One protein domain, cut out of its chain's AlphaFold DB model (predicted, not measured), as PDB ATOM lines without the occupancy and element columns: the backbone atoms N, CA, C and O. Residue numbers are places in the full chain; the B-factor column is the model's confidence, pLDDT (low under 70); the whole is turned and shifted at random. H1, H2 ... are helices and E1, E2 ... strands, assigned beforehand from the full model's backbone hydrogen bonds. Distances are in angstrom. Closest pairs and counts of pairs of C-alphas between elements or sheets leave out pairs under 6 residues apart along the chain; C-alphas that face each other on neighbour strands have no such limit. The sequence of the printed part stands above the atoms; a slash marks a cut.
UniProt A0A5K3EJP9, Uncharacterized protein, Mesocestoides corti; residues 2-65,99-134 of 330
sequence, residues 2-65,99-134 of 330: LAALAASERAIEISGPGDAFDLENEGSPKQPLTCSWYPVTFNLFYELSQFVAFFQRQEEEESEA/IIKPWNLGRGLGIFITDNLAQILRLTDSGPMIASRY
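What this domain is: This is residues 2 to 65 and 99 to 134 of the 330 residues of an uncharacterized protein of Mesocestoides corti (UniProt A0A5K3EJP9). A small twisted sheet of four short strands has H3 packed over one face, while the longer H2 grazes the sheet at E1 and E4 and runs on past it, its residues 60 and 61 and the tail 62 to 65 sticking out. H1 crosses the first part of H2 about at right angles, and a long unnamed stretch, residues 16 to 40, swings out from H1 in a wide loop before it comes back to E1. The printed part has 100 residues, under half of them in named elements, with three named helices and four named strands in the order H1 E1 H2 E2 E3 H3 E4. The sheet has the order E1 E4 E2 E3, all antiparallel, and the class is mixed, helices and strands. The whole is compact, with a radius of gyration of the C-alphas of 13.8 A and spans of 36 by 36 by 26 A.

How they stand to each other: In the sheet the inner strand E4, residues 129 to 133, is antiparallel to the inner strand E2, residues 99 to 102, at 158 degrees, with N 99 and O 132 2.8 A apart, within hydrogen-bond range. E4 is also antiparallel to the edge strand E1, residues 41 to 43, with N 42 and O 131 at 2.8 A. The other edge strand, E3, residues 112 to 114, forms a hairpin with E2, with N 100 and O 112 at 2.8 A. H3, residues 117 to 126, is on the sheet at a height of 9.4 A and runs along the strands, at 6 degrees to E2 on the local plane; it lies over E2, and only just not over E4, on which 2 of its 10 C-alphas fall. The closest C-alphas of H3 and E2 are those of Ile 120 and Ile 100, 7.4 A apart. E3, H3 and E4 make a split strand-helix-strand unit, two strands running the same way with E2 between them, and its crossover is right-handed. H2, residues 48 to 61, only grazes the sheet, with its residues 48 to 54; its closest C-alpha to E1 is that of Phe 51, 6.4 A from Phe 42. H2 and H3 are close but not clearly touching, with C-alphas 55 and 117 closest at 7.5 A, at a shallow tilt of 16 degrees, opposite ways. H1, residues 9 to 15, touches H2 at its residues 49 to 54 alone, about perpendicular at 88 degrees, the closest C-alphas being those of Ser 15 and Gln 50, 5.0 A apart. H1 is not on the sheet. Every O i to N i+4 pair is within hydrogen-bond range in H1 and H2, and 4 of 6 are in H3.

Where its parts are: E4 is 13.3 A long and ends with C-alpha 133 at (-14.835, 43.838, -32.685); E2 is 10.2 A, E1 6.8 A and E3 6.4 A. H2 measures 20.0 A from C-alpha 48 at (-20.519, 36.038, -43.270) to C-alpha 61, H3 15.3 A, and H1 10.0 A from C-alpha 9 at (-5.816, 35.204, -38.819).

The domain as a whole: The two C-alphas farthest apart are those of Glu 24 and Ala 65, 43.7 A. Residues 66 to 98 are not printed, and C-alphas 65 and 99 are 22.8 A apart across this cut, which lies in the link from H2 to E2. The link from H1 to E1, 25 residues, is long. The mean pLDDT of the printed part is 72.1; residues 2 to 34 and 62 to 65 are under 70.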
ATOM      1  N   LEU A   2      -8.685  49.184 -45.887       38.56
ATOM      2  CA  LEU A   2      -8.394  48.046 -44.977       38.56
ATOM      3  C   LEU A   2      -9.486  46.967 -44.915       38.56
ATOM      4  O   LEU A   2      -9.174  45.787 -44.875       38.56
ATOM      5  N   ALA A   3     -10.760  47.351 -45.036       36.97
ATOM      6  CA  ALA A   3     -11.872  46.403 -45.181       36.97
ATOM      7  C   ALA A   3     -11.818  45.551 -46.472       36.97
ATOM      8  O   ALA A   3     -12.530  44.554 -46.580       36.97
ATOM      9  N   ALA A   4     -11.003  45.953 -47.455       37.69
ATOM     10  CA  ALA A   4     -10.742  45.176 -48.666       37.69
ATOM     11  C   ALA A   4      -9.494  44.282 -48.529       37.69
ATOM     12  O   ALA A   4      -9.217  43.505 -49.436       37.69
ATOM     13  N   LEU A   5      -8.740  44.393 -47.424       40.75
ATOM     14  CA  LEU A   5      -7.400  43.820 -47.312       40.75
ATOM     15  C   LEU A   5      -7.307  42.481 -46.571       40.75
ATOM     16  O   LEU A   5      -6.437  41.712 -46.966       40.75
ATOM     17  N   ALA A   6      -8.141  42.139 -45.577       43.12
ATOM     18  CA  ALA A   6      -8.122  40.776 -45.019       43.12
ATOM     19  C   ALA A   6      -9.266  40.447 -44.044       43.12
ATOM     20  O   ALA A   6      -9.692  41.302 -43.271       43.12
ATOM     21  N   ALA A   7      -9.634  39.162 -44.012       44.41
ATOM     22  CA  ALA A   7     -10.066  38.493 -42.786       44.41
ATOM     23  C   ALA A   7      -8.863  38.409 -41.836       44.41
ATOM     24  O   ALA A   7      -7.737  38.163 -42.273       44.41
ATOM     25  N   SER A   8      -9.085  38.571 -40.536       46.56
ATOM     26  CA  SER A   8      -8.041  38.318 -39.528       46.56
ATOM     27  C   SER A   8      -7.559  36.850 -39.516       46.56
ATOM     28  O   SER A   8      -8.264  35.956 -39.974       46.56
ATOM     29  N   GLU A   9      -6.386  36.570 -38.939       45.72
ATOM     30  CA  GLU A   9      -5.816  35.204 -38.819       45.72
ATOM     31  C   GLU A   9      -6.753  34.290 -38.069       45.72
ATOM     32  O   GLU A   9      -7.130  33.231 -38.554       45.72
ATOM     33  N   ARG A  10      -7.263  34.806 -36.956       44.06
ATOM     34  CA  ARG A  10      -8.235  34.119 -36.126       44.06
ATOM     35  C   ARG A  10      -9.536  33.833 -36.877       44.06
ATOM     36  O   ARG A  10     -10.158  32.815 -36.618       44.06
ATOM     37  N   ALA A  11      -9.943  34.683 -37.824       45.41
ATOM     38  CA  ALA A  11     -11.079  34.397 -38.698       45.41
ATOM     39  C   ALA A  11     -10.784  33.196 -39.610       45.41
ATOM     40  O   ALA A  11     -11.571  32.255 -39.636       45.41
ATOM     41  N   ILE A  12      -9.640  33.194 -40.295       49.06
ATOM     42  CA  ILE A  12      -9.235  32.148 -41.250       49.06
ATOM     43  C   ILE A  12      -8.950  30.813 -40.541       49.06
ATOM     44  O   ILE A  12      -9.384  29.764 -41.011       49.06
ATOM     45  N   GLU A  13      -8.299  30.840 -39.377       48.28
ATOM     46  CA  GLU A  13      -8.045  29.666 -38.531       48.28
ATOM     47  C   GLU A  13      -9.341  29.029 -38.017       48.28
ATOM     48  O   GLU A  13      -9.470  27.806 -37.974       48.28
ATOM     49  N   ILE A  14     -10.325  29.846 -37.631       47.75
ATOM     50  CA  ILE A  14     -11.568  29.360 -37.021       47.75
ATOM     51  C   ILE A  14     -12.543  28.808 -38.062       47.75
ATOM     52  O   ILE A  14     -13.297  27.879 -37.760       47.75
ATOM     53  N   SER A  15     -12.527  29.339 -39.282       43.16
ATOM     54  CA  SER A  15     -13.583  29.099 -40.272       43.16
ATOM     55  C   SER A  15     -13.113  28.543 -41.621       43.16
ATOM     56  O   SER A  15     -13.945  28.235 -42.475       43.16
ATOM     57  N   GLY A  16     -11.801  28.363 -41.806       44.28
ATOM     58  CA  GLY A  16     -11.204  28.035 -43.099       44.28
ATOM     59  C   GLY A  16     -11.110  29.260 -44.027       44.28
ATOM     60  O   GLY A  16     -11.619  30.332 -43.706       44.28
ATOM     61  N   PRO A  17     -10.466  29.134 -45.202       45.41
ATOM     62  CA  PRO A  17     -10.203  30.266 -46.101       45.41
ATOM     63  C   PRO A  17     -11.464  30.907 -46.716       45.41
ATOM     64  O   PRO A  17     -11.381  32.011 -47.254       45.41
ATOM     65  N   GLY A  18     -12.630  30.255 -46.626       45.94
ATOM     66  CA  GLY A  18     -13.834  30.665 -47.352       45.94
ATOM     67  C   GLY A  18     -13.690  30.575 -48.872       45.94
ATOM     68  O   GLY A  18     -12.690  30.071 -49.377       45.94
ATOM     69  N   ASP A  19     -14.668  31.125 -49.595       41.06
ATOM     70  CA  ASP A  19     -14.628  31.276 -51.062       41.06
ATOM     71  C   ASP A  19     -13.756  32.471 -51.513       41.06
ATOM     72  O   ASP A  19     -13.732  32.842 -52.689       41.06
ATOM     73  N   ALA A  20     -13.044  33.119 -50.584       42.16
ATOM     74  CA  ALA A  20     -12.166  34.247 -50.860       42.16
ATOM     75  C   ALA A  20     -10.806  33.746 -51.376       42.16
ATOM     76  O   ALA A  20      -9.831  33.665 -50.630       42.16
ATOM     77  N   PHE A  21     -10.747  33.399 -52.660       40.41
ATOM     78  CA  PHE A  21      -9.499  33.056 -53.340       40.41
ATOM     79  C   PHE A  21      -8.620  34.304 -53.537       40.41
ATOM     80  O   PHE A  21      -9.107  35.355 -53.960       40.41
ATOM     81  N   ASP A  22      -7.317  34.189 -53.257       39.47
ATOM     82  CA  ASP A  22      -6.325  35.174 -53.706       39.47
ATOM     83  C   ASP A  22      -6.282  35.126 -55.244       39.47
ATOM     84  O   ASP A  22      -5.877  34.125 -55.832       39.47
ATOM     85  N   LEU A  23      -6.708  36.211 -55.901       40.03
ATOM     86  CA  LEU A  23      -6.807  36.313 -57.369       40.03
ATOM     87  C   LEU A  23      -5.468  36.101 -58.103       40.03
ATOM     88  O   LEU A  23      -5.471  35.894 -59.313       40.03
ATOM     89  N   GLU A  24      -4.336  36.163 -57.397       43.12
ATOM     90  CA  GLU A  24      -2.994  36.049 -57.982       43.12
ATOM     91  C   GLU A  24      -2.316  34.693 -57.734       43.12
ATOM     92  O   GLU A  24      -1.326  34.391 -58.393       43.12
ATOM     93  N   ASN A  25      -2.853  33.850 -56.845       41.22
ATOM     94  CA  ASN A  25      -2.325  32.513 -56.570       41.22
ATOM     95  C   ASN A  25      -3.481  31.535 -56.355       41.22
ATOM     96  O   ASN A  25      -3.935  31.319 -55.227       41.22
ATOM     97  N   GLU A  26      -3.937  30.902 -57.439       36.88
ATOM     98  CA  GLU A  26      -4.794  29.720 -57.342       36.88
ATOM     99  C   GLU A  26      -4.109  28.674 -56.438       36.88
ATOM    100  O   GLU A  26      -3.147  28.018 -56.834       36.88
ATOM    101  N   GLY A  27      -4.581  28.542 -55.193       42.50
ATOM    102  CA  GLY A  27      -4.162  27.487 -54.265       42.50
ATOM    103  C   GLY A  27      -3.415  27.913 -52.995       42.50
ATOM    104  O   GLY A  27      -3.139  27.034 -52.178       42.50
ATOM    105  N   SER A  28      -3.113  29.199 -52.762       39.12
ATOM    106  CA  SER A  28      -2.562  29.641 -51.465       39.12
ATOM    107  C   SER A  28      -3.654  30.174 -50.524       39.12
ATOM    108  O   SER A  28      -4.475  30.981 -50.962       39.12
ATOM    109  N   PRO A  29      -3.683  29.769 -49.236       43.78
ATOM    110  CA  PRO A  29      -4.626  30.319 -48.269       43.78
ATOM    111  C   PRO A  29      -4.367  31.814 -48.056       43.78
ATOM    112  O   PRO A  29      -3.217  32.252 -47.999       43.78
ATOM    113  N   LYS A  30      -5.452  32.581 -47.916       48.66
ATOM    114  CA  LYS A  30      -5.436  34.022 -47.645       48.66
ATOM    115  C   LYS A  30      -4.524  34.313 -46.445       48.66
ATOM    116  O   LYS A  30      -4.748  33.784 -45.358       48.66
ATOM    117  N   GLN A  31      -3.489  35.135 -46.633       46.53
ATOM    118  CA  GLN A  31      -2.641  35.554 -45.516       46.53
ATOM    119  C   GLN A  31      -3.372  36.600 -44.668       46.53
ATOM    120  O   GLN A  31      -3.848  37.608 -45.205       46.53
ATOM    121  N   PRO A  32      -3.476  36.383 -43.356       51.69
ATOM    122  CA  PRO A  32      -4.177  37.303 -42.487       51.69
ATOM    123  C   PRO A  32      -3.375  38.555 -42.159       51.69
ATOM    124  O   PRO A  32      -2.152  38.532 -42.044       51.69
ATOM    125  N   LEU A  33      -4.090  39.652 -41.912       55.38
ATOM    126  CA  LEU A  33      -3.500  40.831 -41.288       55.38
ATOM    127  C   LEU A  33      -3.354  40.594 -39.779       55.38
ATOM    128  O   LEU A  33      -4.344  40.586 -39.048       55.38
ATOM    129  N   THR A  34      -2.119  40.433 -39.310       59.25
ATOM    130  CA  THR A  34      -1.767  40.215 -37.895       59.25
ATOM    131  C   THR A  34      -1.311  41.514 -37.226       59.25
ATOM    132  O   THR A  34      -0.255  41.584 -36.594       59.25
ATOM    133  N   CYS A  35      -2.083  42.583 -37.401       75.88
ATOM    134  CA  CYS A  35      -1.752  43.895 -36.856       75.88
ATOM    135  C   CYS A  35      -2.461  44.106 -35.518       75.88
ATOM    136  O   CYS A  35      -3.687  44.163 -35.469       75.88
ATOM    137  N   SER A  36      -1.711  44.296 -34.430       81.88
ATOM    138  CA  SER A  36      -2.289  44.503 -33.088       81.88
ATOM    139  C   SER A  36      -3.152  45.762 -32.967       81.88
ATOM    140  O   SER A  36      -3.948  45.876 -32.035       81.88
ATOM    141  N   TRP A  37      -2.997  46.712 -33.892       87.69
ATOM    142  CA  TRP A  37      -3.778  47.944 -33.976       87.69
ATOM    143  C   TRP A  37      -5.055  47.824 -34.806       87.69
ATOM    144  O   TRP A  37      -5.852  48.763 -34.806       87.69
ATOM    145  N   TYR A  38      -5.249  46.724 -35.537       86.12
ATOM    146  CA  TYR A  38      -6.451  46.499 -36.327       86.12
ATOM    147  C   TYR A  38      -7.387  45.576 -35.547       86.12
ATOM    148  O   TYR A  38      -7.034  44.418 -35.309       86.12
ATOM    149  N   PRO A  39      -8.570  46.050 -35.119       86.31
ATOM    150  CA  PRO A  39      -9.528  45.179 -34.460       86.31
ATOM    151  C   PRO A  39      -9.891  43.997 -35.362       86.31
ATOM    152  O   PRO A  39      -9.974  44.144 -36.584       86.31
ATOM    153  N   VAL A  40     -10.165  42.840 -34.752       86.31
ATOM    154  CA  VAL A  40     -10.700  41.671 -35.463       86.31
ATOM    155  C   VAL A  40     -11.910  42.121 -36.275       86.31
ATOM    156  O   VAL A  40     -12.909  42.560 -35.705       86.31
ATOM    157  N   THR A  41     -11.787  42.061 -37.597       87.44
ATOM    158  CA  THR A  41     -12.782  42.584 -38.528       87.44
ATOM    159  C   THR A  41     -13.076  41.544 -39.596       87.44
ATOM    160  O   THR A  41     -12.167  40.881 -40.093       87.44
ATOM    161  N   PHE A  42     -14.354  41.427 -39.934       87.38
ATOM    162  CA  PHE A  42     -14.887  40.582 -40.987       87.38
ATOM    163  C   PHE A  42     -15.606  41.455 -42.003       87.38
ATOM    164  O   PHE A  42     -16.393  42.335 -41.641       87.38
ATOM    165  N   ASN A  43     -15.382  41.194 -43.281       88.12
ATOM    166  CA  ASN A  43     -16.206  41.740 -44.340       88.12
ATOM    167  C   ASN A  43     -17.448  40.859 -44.508       88.12
ATOM    168  O   ASN A  43     -17.390  39.831 -45.170       88.12
ATOM    169  N   LEU A  44     -18.586  41.269 -43.946       89.56
ATOM    170  CA  LEU A  44     -19.804  40.451 -43.903       89.56
ATOM    171  C   LEU A  44     -20.400  40.131 -45.278       89.56
ATOM    172  O   LEU A  44     -21.260  39.266 -45.369       89.56
ATOM    173  N   PHE A  45     -19.968  40.798 -46.348       86.19
ATOM    174  CA  PHE A  45     -20.388  40.427 -47.698       86.19
ATOM    175  C   PHE A  45     -19.673  39.160 -48.200       86.19
ATOM    176  O   PHE A  45     -20.280  38.347 -48.887       86.19
ATOM    177  N   TYR A  46     -18.396  38.984 -47.847       81.38
ATOM    178  CA  TYR A  46     -17.569  37.853 -48.292       81.38
ATOM    179  C   TYR A  46     -17.321  36.810 -47.193       81.38
ATOM    180  O   TYR A  46     -16.971  35.674 -47.488       81.38
ATOM    181  N   GLU A  47     -17.469  37.199 -45.926       83.19
ATOM    182  CA  GLU A  47     -16.982  36.461 -44.756       83.19
ATOM    183  C   GLU A  47     -18.101  36.191 -43.733       83.19
ATOM    184  O   GLU A  47     -17.839  36.003 -42.545       83.19
ATOM    185  N   LEU A  48     -19.368  36.198 -44.167       88.38
ATOM    186  CA  LEU A  48     -20.519  36.038 -43.270       88.38
ATOM    187  C   LEU A  48     -20.498  34.701 -42.523       88.38
ATOM    188  O   LEU A  48     -20.664  34.672 -41.308       88.38
ATOM    189  N   SER A  49     -20.277  33.591 -43.232       86.00
ATOM    190  CA  SER A  49     -20.213  32.256 -42.620       86.00
ATOM    191  C   SER A  49     -19.085  32.143 -41.595       86.00
ATOM    192  O   SER A  49     -19.247  31.527 -40.544       86.00
ATOM    193  N   GLN A  50     -17.955  32.781 -41.889       82.94
ATOM    194  CA  GLN A  50     -16.759  32.816 -41.063       82.94
ATOM    195  C   GLN A  50     -17.028  33.597 -39.784       82.94
ATOM    196  O   GLN A  50     -16.715  33.133 -38.688       82.94
ATOM    197  N   PHE A  51     -17.674  34.752 -39.935       89.12
ATOM    198  CA  PHE A  51     -18.136  35.566 -38.828       89.12
ATOM    199  C   PHE A  51     -19.121  34.806 -37.930       89.12
ATOM    200  O   PHE A  51     -18.929  34.779 -36.721       89.12
ATOM    201  N   VAL A  52     -20.135  34.143 -38.499       92.75
ATOM    202  CA  VAL A  52     -21.129  33.367 -37.732       92.75
ATOM    203  C   VAL A  52     -20.458  32.265 -36.914       92.75
ATOM    204  O   VAL A  52     -20.719  32.148 -35.718       92.75
ATOM    205  N   ALA A  53     -19.554  31.496 -37.530       87.81
ATOM    206  CA  ALA A  53     -18.814  30.446 -36.835       87.81
ATOM    207  C   ALA A  53     -17.929  31.008 -35.710       87.81
ATOM    208  O   ALA A  53     -17.864  30.427 -34.628       87.81
ATOM    209  N   PHE A  54     -17.264  32.144 -35.947       87.44
ATOM    210  CA  PHE A  54     -16.473  32.836 -34.929       87.44
ATOM    211  C   PHE A  54     -17.338  33.299 -33.758       87.44
ATOM    212  O   PHE A  54     -16.996  33.055 -32.604       87.44
ATOM    213  N   PHE A  55     -18.461  33.947 -34.065       90.75
ATOM    214  CA  PHE A  55     -19.381  34.506 -33.088       90.75
ATOM    215  C   PHE A  55     -19.917  33.424 -32.144       90.75
ATOM    216  O   PHE A  55     -19.826  33.576 -30.932       90.75
ATOM    217  N   GLN A  56     -20.407  32.310 -32.697       90.69
ATOM    218  CA  GLN A  56     -20.983  31.209 -31.916       90.69
ATOM    219  C   GLN A  56     -19.950  30.543 -30.999       90.69
ATOM    220  O   GLN A  56     -20.241  30.274 -29.839       90.69
ATOM    221  N   ARG A  57     -18.714  30.336 -31.476       86.62
ATOM    222  CA  ARG A  57     -17.647  29.783 -30.627       86.62
ATOM    223  C   ARG A  57     -17.262  30.720 -29.487       86.62
ATOM    224  O   ARG A  57     -16.955  30.246 -28.403       86.62
ATOM    225  N   GLN A  58     -17.267  32.036 -29.713       83.62
ATOM    226  CA  GLN A  58     -17.010  32.989 -28.630       83.62
ATOM    227  C   GLN A  58     -18.116  32.963 -27.568       83.62
ATOM    228  O   GLN A  58     -17.783  33.046 -26.393       83.62
ATOM    229  N   GLU A  59     -19.391  32.792 -27.943       84.00
ATOM    230  CA  GLU A  59     -20.477  32.599 -26.961       84.00
ATOM    231  C   GLU A  59     -20.289  31.321 -26.128       84.00
ATOM    232  O   GLU A  59     -20.582  31.312 -24.936       84.00
ATOM    233  N   GLU A  60     -19.777  30.244 -26.731       81.12
ATOM    234  CA  GLU A  60     -19.479  28.990 -26.023       81.12
ATOM    235  C   GLU A  60     -18.258  29.106 -25.088       81.12
ATOM    236  O   GLU A  60     -18.198  28.437 -24.055       81.12
ATOM    237  N   GLU A  61     -17.279  29.944 -25.447       74.00
ATOM    238  CA  GLU A  61     -16.030  30.171 -24.706       74.00
ATOM    239  C   GLU A  61     -16.133  31.244 -23.610       74.00
ATOM    240  O   GLU A  61     -15.161  31.424 -22.871       74.00
ATOM    241  N   GLU A  62     -17.252  31.969 -23.489       62.56
ATOM    242  CA  GLU A  62     -17.441  33.021 -22.482       62.56
ATOM    243  C   GLU A  62     -17.404  32.445 -21.051       62.56
ATOM    244  O   GLU A  62     -18.409  32.170 -20.403       62.56
ATOM    245  N   SER A  63     -16.188  32.271 -20.529       51.25
ATOM    246  CA  SER A  63     -15.925  32.085 -19.112       51.25
ATOM    247  C   SER A  63     -15.882  33.457 -18.446       51.25
ATOM    248  O   SER A  63     -15.020  34.282 -18.773       51.25
ATOM    249  N   GLU A  64     -16.780  33.691 -17.495       50.31
ATOM    250  CA  GLU A  64     -16.785  34.863 -16.622       50.31
ATOM    251  C   GLU A  64     -15.468  34.926 -15.823       50.31
ATOM    252  O   GLU A  64     -15.322  34.319 -14.761       50.31
ATOM    253  N   ALA A  65     -14.464  35.638 -16.334       47.09
ATOM    254  CA  ALA A  65     -13.295  35.983 -15.539       47.09
ATOM    255  C   ALA A  65     -13.674  37.189 -14.664       47.09
ATOM    256  O   ALA A  65     -13.921  38.267 -15.213       47.09
ATOM    257  N   ILE A  99     -19.257  46.109 -33.615       95.69
ATOM    258  CA  ILE A  99     -19.677  47.318 -34.321       95.69
ATOM    259  C   ILE A  99     -19.796  47.012 -35.812       95.69
ATOM    260  O   ILE A  99     -18.814  46.698 -36.488       95.69
ATOM    261  N   ILE A 100     -21.023  47.095 -36.313       95.88
ATOM    262  CA  ILE A 100     -21.382  46.832 -37.700       95.88
ATOM    263  C   ILE A 100     -21.383  48.153 -38.451       95.88
ATOM    264  O   ILE A 100     -22.087  49.084 -38.057       95.88
ATOM    265  N   LYS A 101     -20.578  48.250 -39.511       93.19
ATOM    266  CA  LYS A 101     -20.433  49.473 -40.309       93.19
ATOM    267  C   LYS A 101     -20.685  49.190 -41.794       93.19
ATOM    268  O   LYS A 101     -20.154  48.212 -42.318       93.19
ATOM    269  N   PRO A 102     -21.429  50.045 -42.506       89.94
ATOM    270  CA  PRO A 102     -21.535  49.991 -43.962       89.94
ATOM    271  C   PRO A 102     -20.203  50.396 -44.611       89.94
ATOM    272  O   PRO A 102     -19.449  51.183 -44.041       89.94
ATOM    273  N   TRP A 103     -19.913  49.904 -45.818       81.94
ATOM    274  CA  TRP A 103     -18.635  50.199 -46.493       81.94
ATOM    275  C   TRP A 103     -18.412  51.688 -46.797       81.94
ATOM    276  O   TRP A 103     -17.292  52.173 -46.660       81.94
ATOM    277  N   ASN A 104     -19.461  52.396 -47.231       74.62
ATOM    278  CA  ASN A 104     -19.344  53.722 -47.855       74.62
ATOM    279  C   ASN A 104     -20.303  54.774 -47.262       74.62
ATOM    280  O   ASN A 104     -20.626  55.751 -47.938       74.62
ATOM    281  N   LEU A 105     -20.786  54.595 -46.026       76.12
ATOM    282  CA  LEU A 105     -21.472  55.674 -45.299       76.12
ATOM    283  C   LEU A 105     -20.535  56.278 -44.252       76.12
ATOM    284  O   LEU A 105     -19.612  55.627 -43.774       76.12
ATOM    285  N   GLY A 106     -20.779  57.539 -43.907       70.62
ATOM    286  CA  GLY A 106     -20.003  58.274 -42.911       70.62
ATOM    287  C   GLY A 106     -20.891  58.901 -41.841       70.62
ATOM    288  O   GLY A 106     -22.107  58.713 -41.818       70.62
ATOM    289  N   ARG A 107     -20.273  59.696 -40.957       72.50
ATOM    290  CA  ARG A 107     -20.963  60.482 -39.909       72.50
ATOM    291  C   ARG A 107     -21.803  59.637 -38.937       72.50
ATOM    292  O   ARG A 107     -22.812  60.105 -38.420       72.50
ATOM    293  N   GLY A 108     -21.402  58.387 -38.706       71.94
ATOM    294  CA  GLY A 108     -22.107  57.475 -37.801       71.94
ATOM    295  C   GLY A 108     -23.409  56.888 -38.359       71.94
ATOM    296  O   GLY A 108     -24.117  56.201 -37.628       71.94
ATOM    297  N   LEU A 109     -23.751  57.146 -39.625       78.19
ATOM    298  CA  LEU A 109     -24.991  56.656 -40.224       78.19
ATOM    299  C   LEU A 109     -24.898  55.169 -40.568       78.19
ATOM    300  O   LEU A 109     -23.926  54.722 -41.176       78.19
ATOM    301  N   GLY A 110     -25.937  54.416 -40.199       85.88
ATOM    302  CA  GLY A 110     -26.018  52.974 -40.447       85.88
ATOM    303  C   GLY A 110     -25.035  52.144 -39.620       85.88
ATOM    304  O   GLY A 110     -24.824  50.982 -39.946       85.88
ATOM    305  N   ILE A 111     -24.423  52.731 -38.584       92.06
ATOM    306  CA  ILE A 111     -23.538  52.012 -37.672       92.06
ATOM    307  C   ILE A 111     -24.349  51.497 -36.488       92.06
ATOM    308  O   ILE A 111     -25.025  52.274 -35.816       92.06
ATOM    309  N   PHE A 112     -24.224  50.205 -36.209       94.62
ATOM    310  CA  PHE A 112     -24.893  49.544 -35.091       94.62
ATOM    311  C   PHE A 112     -23.858  48.887 -34.189       94.62
ATOM    312  O   PHE A 112     -22.851  48.378 -34.677       94.62
ATOM    313  N   ILE A 113     -24.096  48.893 -32.881       96.31
ATOM    314  CA  ILE A 113     -23.286  48.157 -31.910       96.31
ATOM    315  C   ILE A 113     -24.202  47.123 -31.273       96.31
ATOM    316  O   ILE A 113     -25.291  47.473 -30.826       96.31
ATOM    317  N   THR A 114     -23.810  45.855 -31.293       95.44
ATOM    318  CA  THR A 114     -24.670  44.773 -30.814       95.44
ATOM    319  C   THR A 114     -23.876  43.512 -30.488       95.44
ATOM    320  O   THR A 114     -22.829  43.245 -31.081       95.44
ATOM    321  N   ASP A 115     -24.394  42.742 -29.541       93.88
ATOM    322  CA  ASP A 115     -24.019  41.366 -29.207       93.88
ATOM    323  C   ASP A 115     -25.100  40.366 -29.676       93.88
ATOM    324  O   ASP A 115     -25.143  39.228 -29.230       93.88
ATOM    325  N   ASN A 116     -25.998  40.768 -30.585       95.25
ATOM    326  CA  ASN A 116     -27.078  39.923 -31.092       95.25
ATOM    327  C   ASN A 116     -26.791  39.433 -32.519       95.25
ATOM    328  O   ASN A 116     -26.982  40.169 -33.494       95.25
ATOM    329  N   LEU A 117     -26.425  38.156 -32.661       96.06
ATOM    330  CA  LEU A 117     -26.155  37.542 -33.965       96.06
ATOM    331  C   LEU A 117     -27.329  37.667 -34.945       96.06
ATOM    332  O   LEU A 117     -27.126  37.987 -36.116       96.06
ATOM    333  N   ALA A 118     -28.564  37.448 -34.485       96.81
ATOM    334  CA  ALA A 118     -29.743  37.522 -35.343       96.81
ATOM    335  C   ALA A 118     -29.959  38.940 -35.892       96.81
ATOM    336  O   ALA A 118     -30.354  39.094 -37.048       96.81
ATOM    337  N   GLN A 119     -29.660  39.976 -35.101       95.75
ATOM    338  CA  GLN A 119     -29.670  41.357 -35.578       95.75
ATOM    339  C   GLN A 119     -28.597  41.573 -36.649       95.75
ATOM    340  O   GLN A 119     -28.905  42.126 -37.702       95.75
ATOM    341  N   ILE A 120     -27.365  41.107 -36.418       95.81
ATOM    342  CA  ILE A 120     -26.253  41.261 -37.372       95.81
ATOM    343  C   ILE A 120     -26.593  40.612 -38.720       95.81
ATOM    344  O   ILE A 120     -26.427  41.247 -39.759       95.81
ATOM    345  N   LEU A 121     -27.158  39.400 -38.706       95.69
ATOM    346  CA  LEU A 121     -27.610  38.696 -39.913       95.69
ATOM    347  C   LEU A 121     -28.700  39.455 -40.682       95.69
ATOM    348  O   LEU A 121     -28.790  39.344 -41.897       95.69
ATOM    349  N   ARG A 122     -29.547  40.227 -39.996       95.38
ATOM    350  CA  ARG A 122     -30.557  41.065 -40.662       95.38
ATOM    351  C   ARG A 122     -29.979  42.353 -41.213       95.38
ATOM    352  O   ARG A 122     -30.442  42.833 -42.241       95.38
ATOM    353  N   LEU A 123     -28.961  42.911 -40.564       92.94
ATOM    354  CA  LEU A 123     -28.293  44.110 -41.058       92.94
ATOM    355  C   LEU A 123     -27.639  43.858 -42.424       92.94
ATOM    356  O   LEU A 123     -27.721  44.726 -43.294       92.94
ATOM    357  N   THR A 124     -27.094  42.661 -42.664       90.56
ATOM    358  CA  THR A 124     -26.480  42.314 -43.958       90.56
ATOM    359  C   THR A 124     -27.456  42.324 -45.134       90.56
ATOM    360  O   THR A 124     -27.027  42.539 -46.266       90.56
ATOM    361  N   ASP A 125     -28.766  42.191 -44.889       90.81
ATOM    362  CA  ASP A 125     -29.794  42.294 -45.938       90.81
ATOM    363  C   ASP A 125     -29.903  43.725 -46.510       90.81
ATOM    364  O   ASP A 125     -30.426  43.925 -47.606       90.81
ATOM    365  N   SER A 126     -29.410  44.738 -45.784       87.69
ATOM    366  CA  SER A 126     -29.488  46.150 -46.195       87.69
ATOM    367  C   SER A 126     -28.313  46.629 -47.058       87.69
ATOM    368  O   SER A 126     -28.361  47.733 -47.604       87.69
ATOM    369  N   GLY A 127     -27.274  45.804 -47.219       87.81
ATOM    370  CA  GLY A 127     -26.146  46.076 -48.106       87.81
ATOM    371  C   GLY A 127     -24.795  45.608 -47.555       87.81
ATOM    372  O   GLY A 127     -24.726  44.999 -46.488       87.81
ATOM    373  N   PRO A 128     -23.695  45.898 -48.275       88.69
ATOM    374  CA  PRO A 128     -22.357  45.482 -47.870       88.69
ATOM    375  C   PRO A 128     -21.892  46.147 -46.568       88.69
ATOM    376  O   PRO A 128     -21.890  47.377 -46.430       88.69
ATOM    377  N   MET A 129     -21.455  45.316 -45.622       90.94
ATOM    378  CA  MET A 129     -21.060  45.726 -44.276       90.94
ATOM    379  C   MET A 129     -19.750  45.081 -43.839       90.94
ATOM    380  O   MET A 129     -19.292  44.088 -44.405       90.94
ATOM    381  N   ILE A 130     -19.158  45.652 -42.798       91.31
ATOM    382  CA  ILE A 130     -18.105  45.037 -42.000       91.31
ATOM    383  C   ILE A 130     -18.597  44.842 -40.566       91.31
ATOM    384  O   ILE A 130     -19.315  45.694 -40.042       91.31
ATOM    385  N   ALA A 131     -18.176  43.755 -39.928       93.44
ATOM    386  CA  ALA A 131     -18.271  43.560 -38.487       93.44
ATOM    387  C   ALA A 131     -16.875  43.701 -37.897       93.44
ATOM    388  O   ALA A 131     -15.998  42.900 -38.200       93.44
ATOM    389  N   SER A 132     -16.663  44.710 -37.063       92.56
ATOM    390  CA  SER A 132     -15.420  44.887 -36.311       92.56
ATOM    391  C   SER A 132     -15.696  44.625 -34.841       92.56
ATOM    392  O   SER A 132     -16.728  45.058 -34.328       92.56
ATOM    393  N   ARG A 133     -14.768  43.971 -34.141       92.38
ATOM    394  CA  ARG A 133     -14.835  43.838 -32.685       92.38
ATOM    395  C   ARG A 133     -14.981  45.226 -32.072       92.38
ATOM    396  O   ARG A 133     -14.224  46.145 -32.405       92.38
ATOM    397  N   TYR A 134     -15.976  45.388 -31.212       94.69
ATOM    398  CA  TYR A 134     -16.167  46.621 -30.471       94.69
ATOM    399  C   TYR A 134     -15.120  46.712 -29.356       94.69
ATOM    400  O   TYR A 134     -14.837  45.734 -28.667       94.69
TER     401      TYR A 134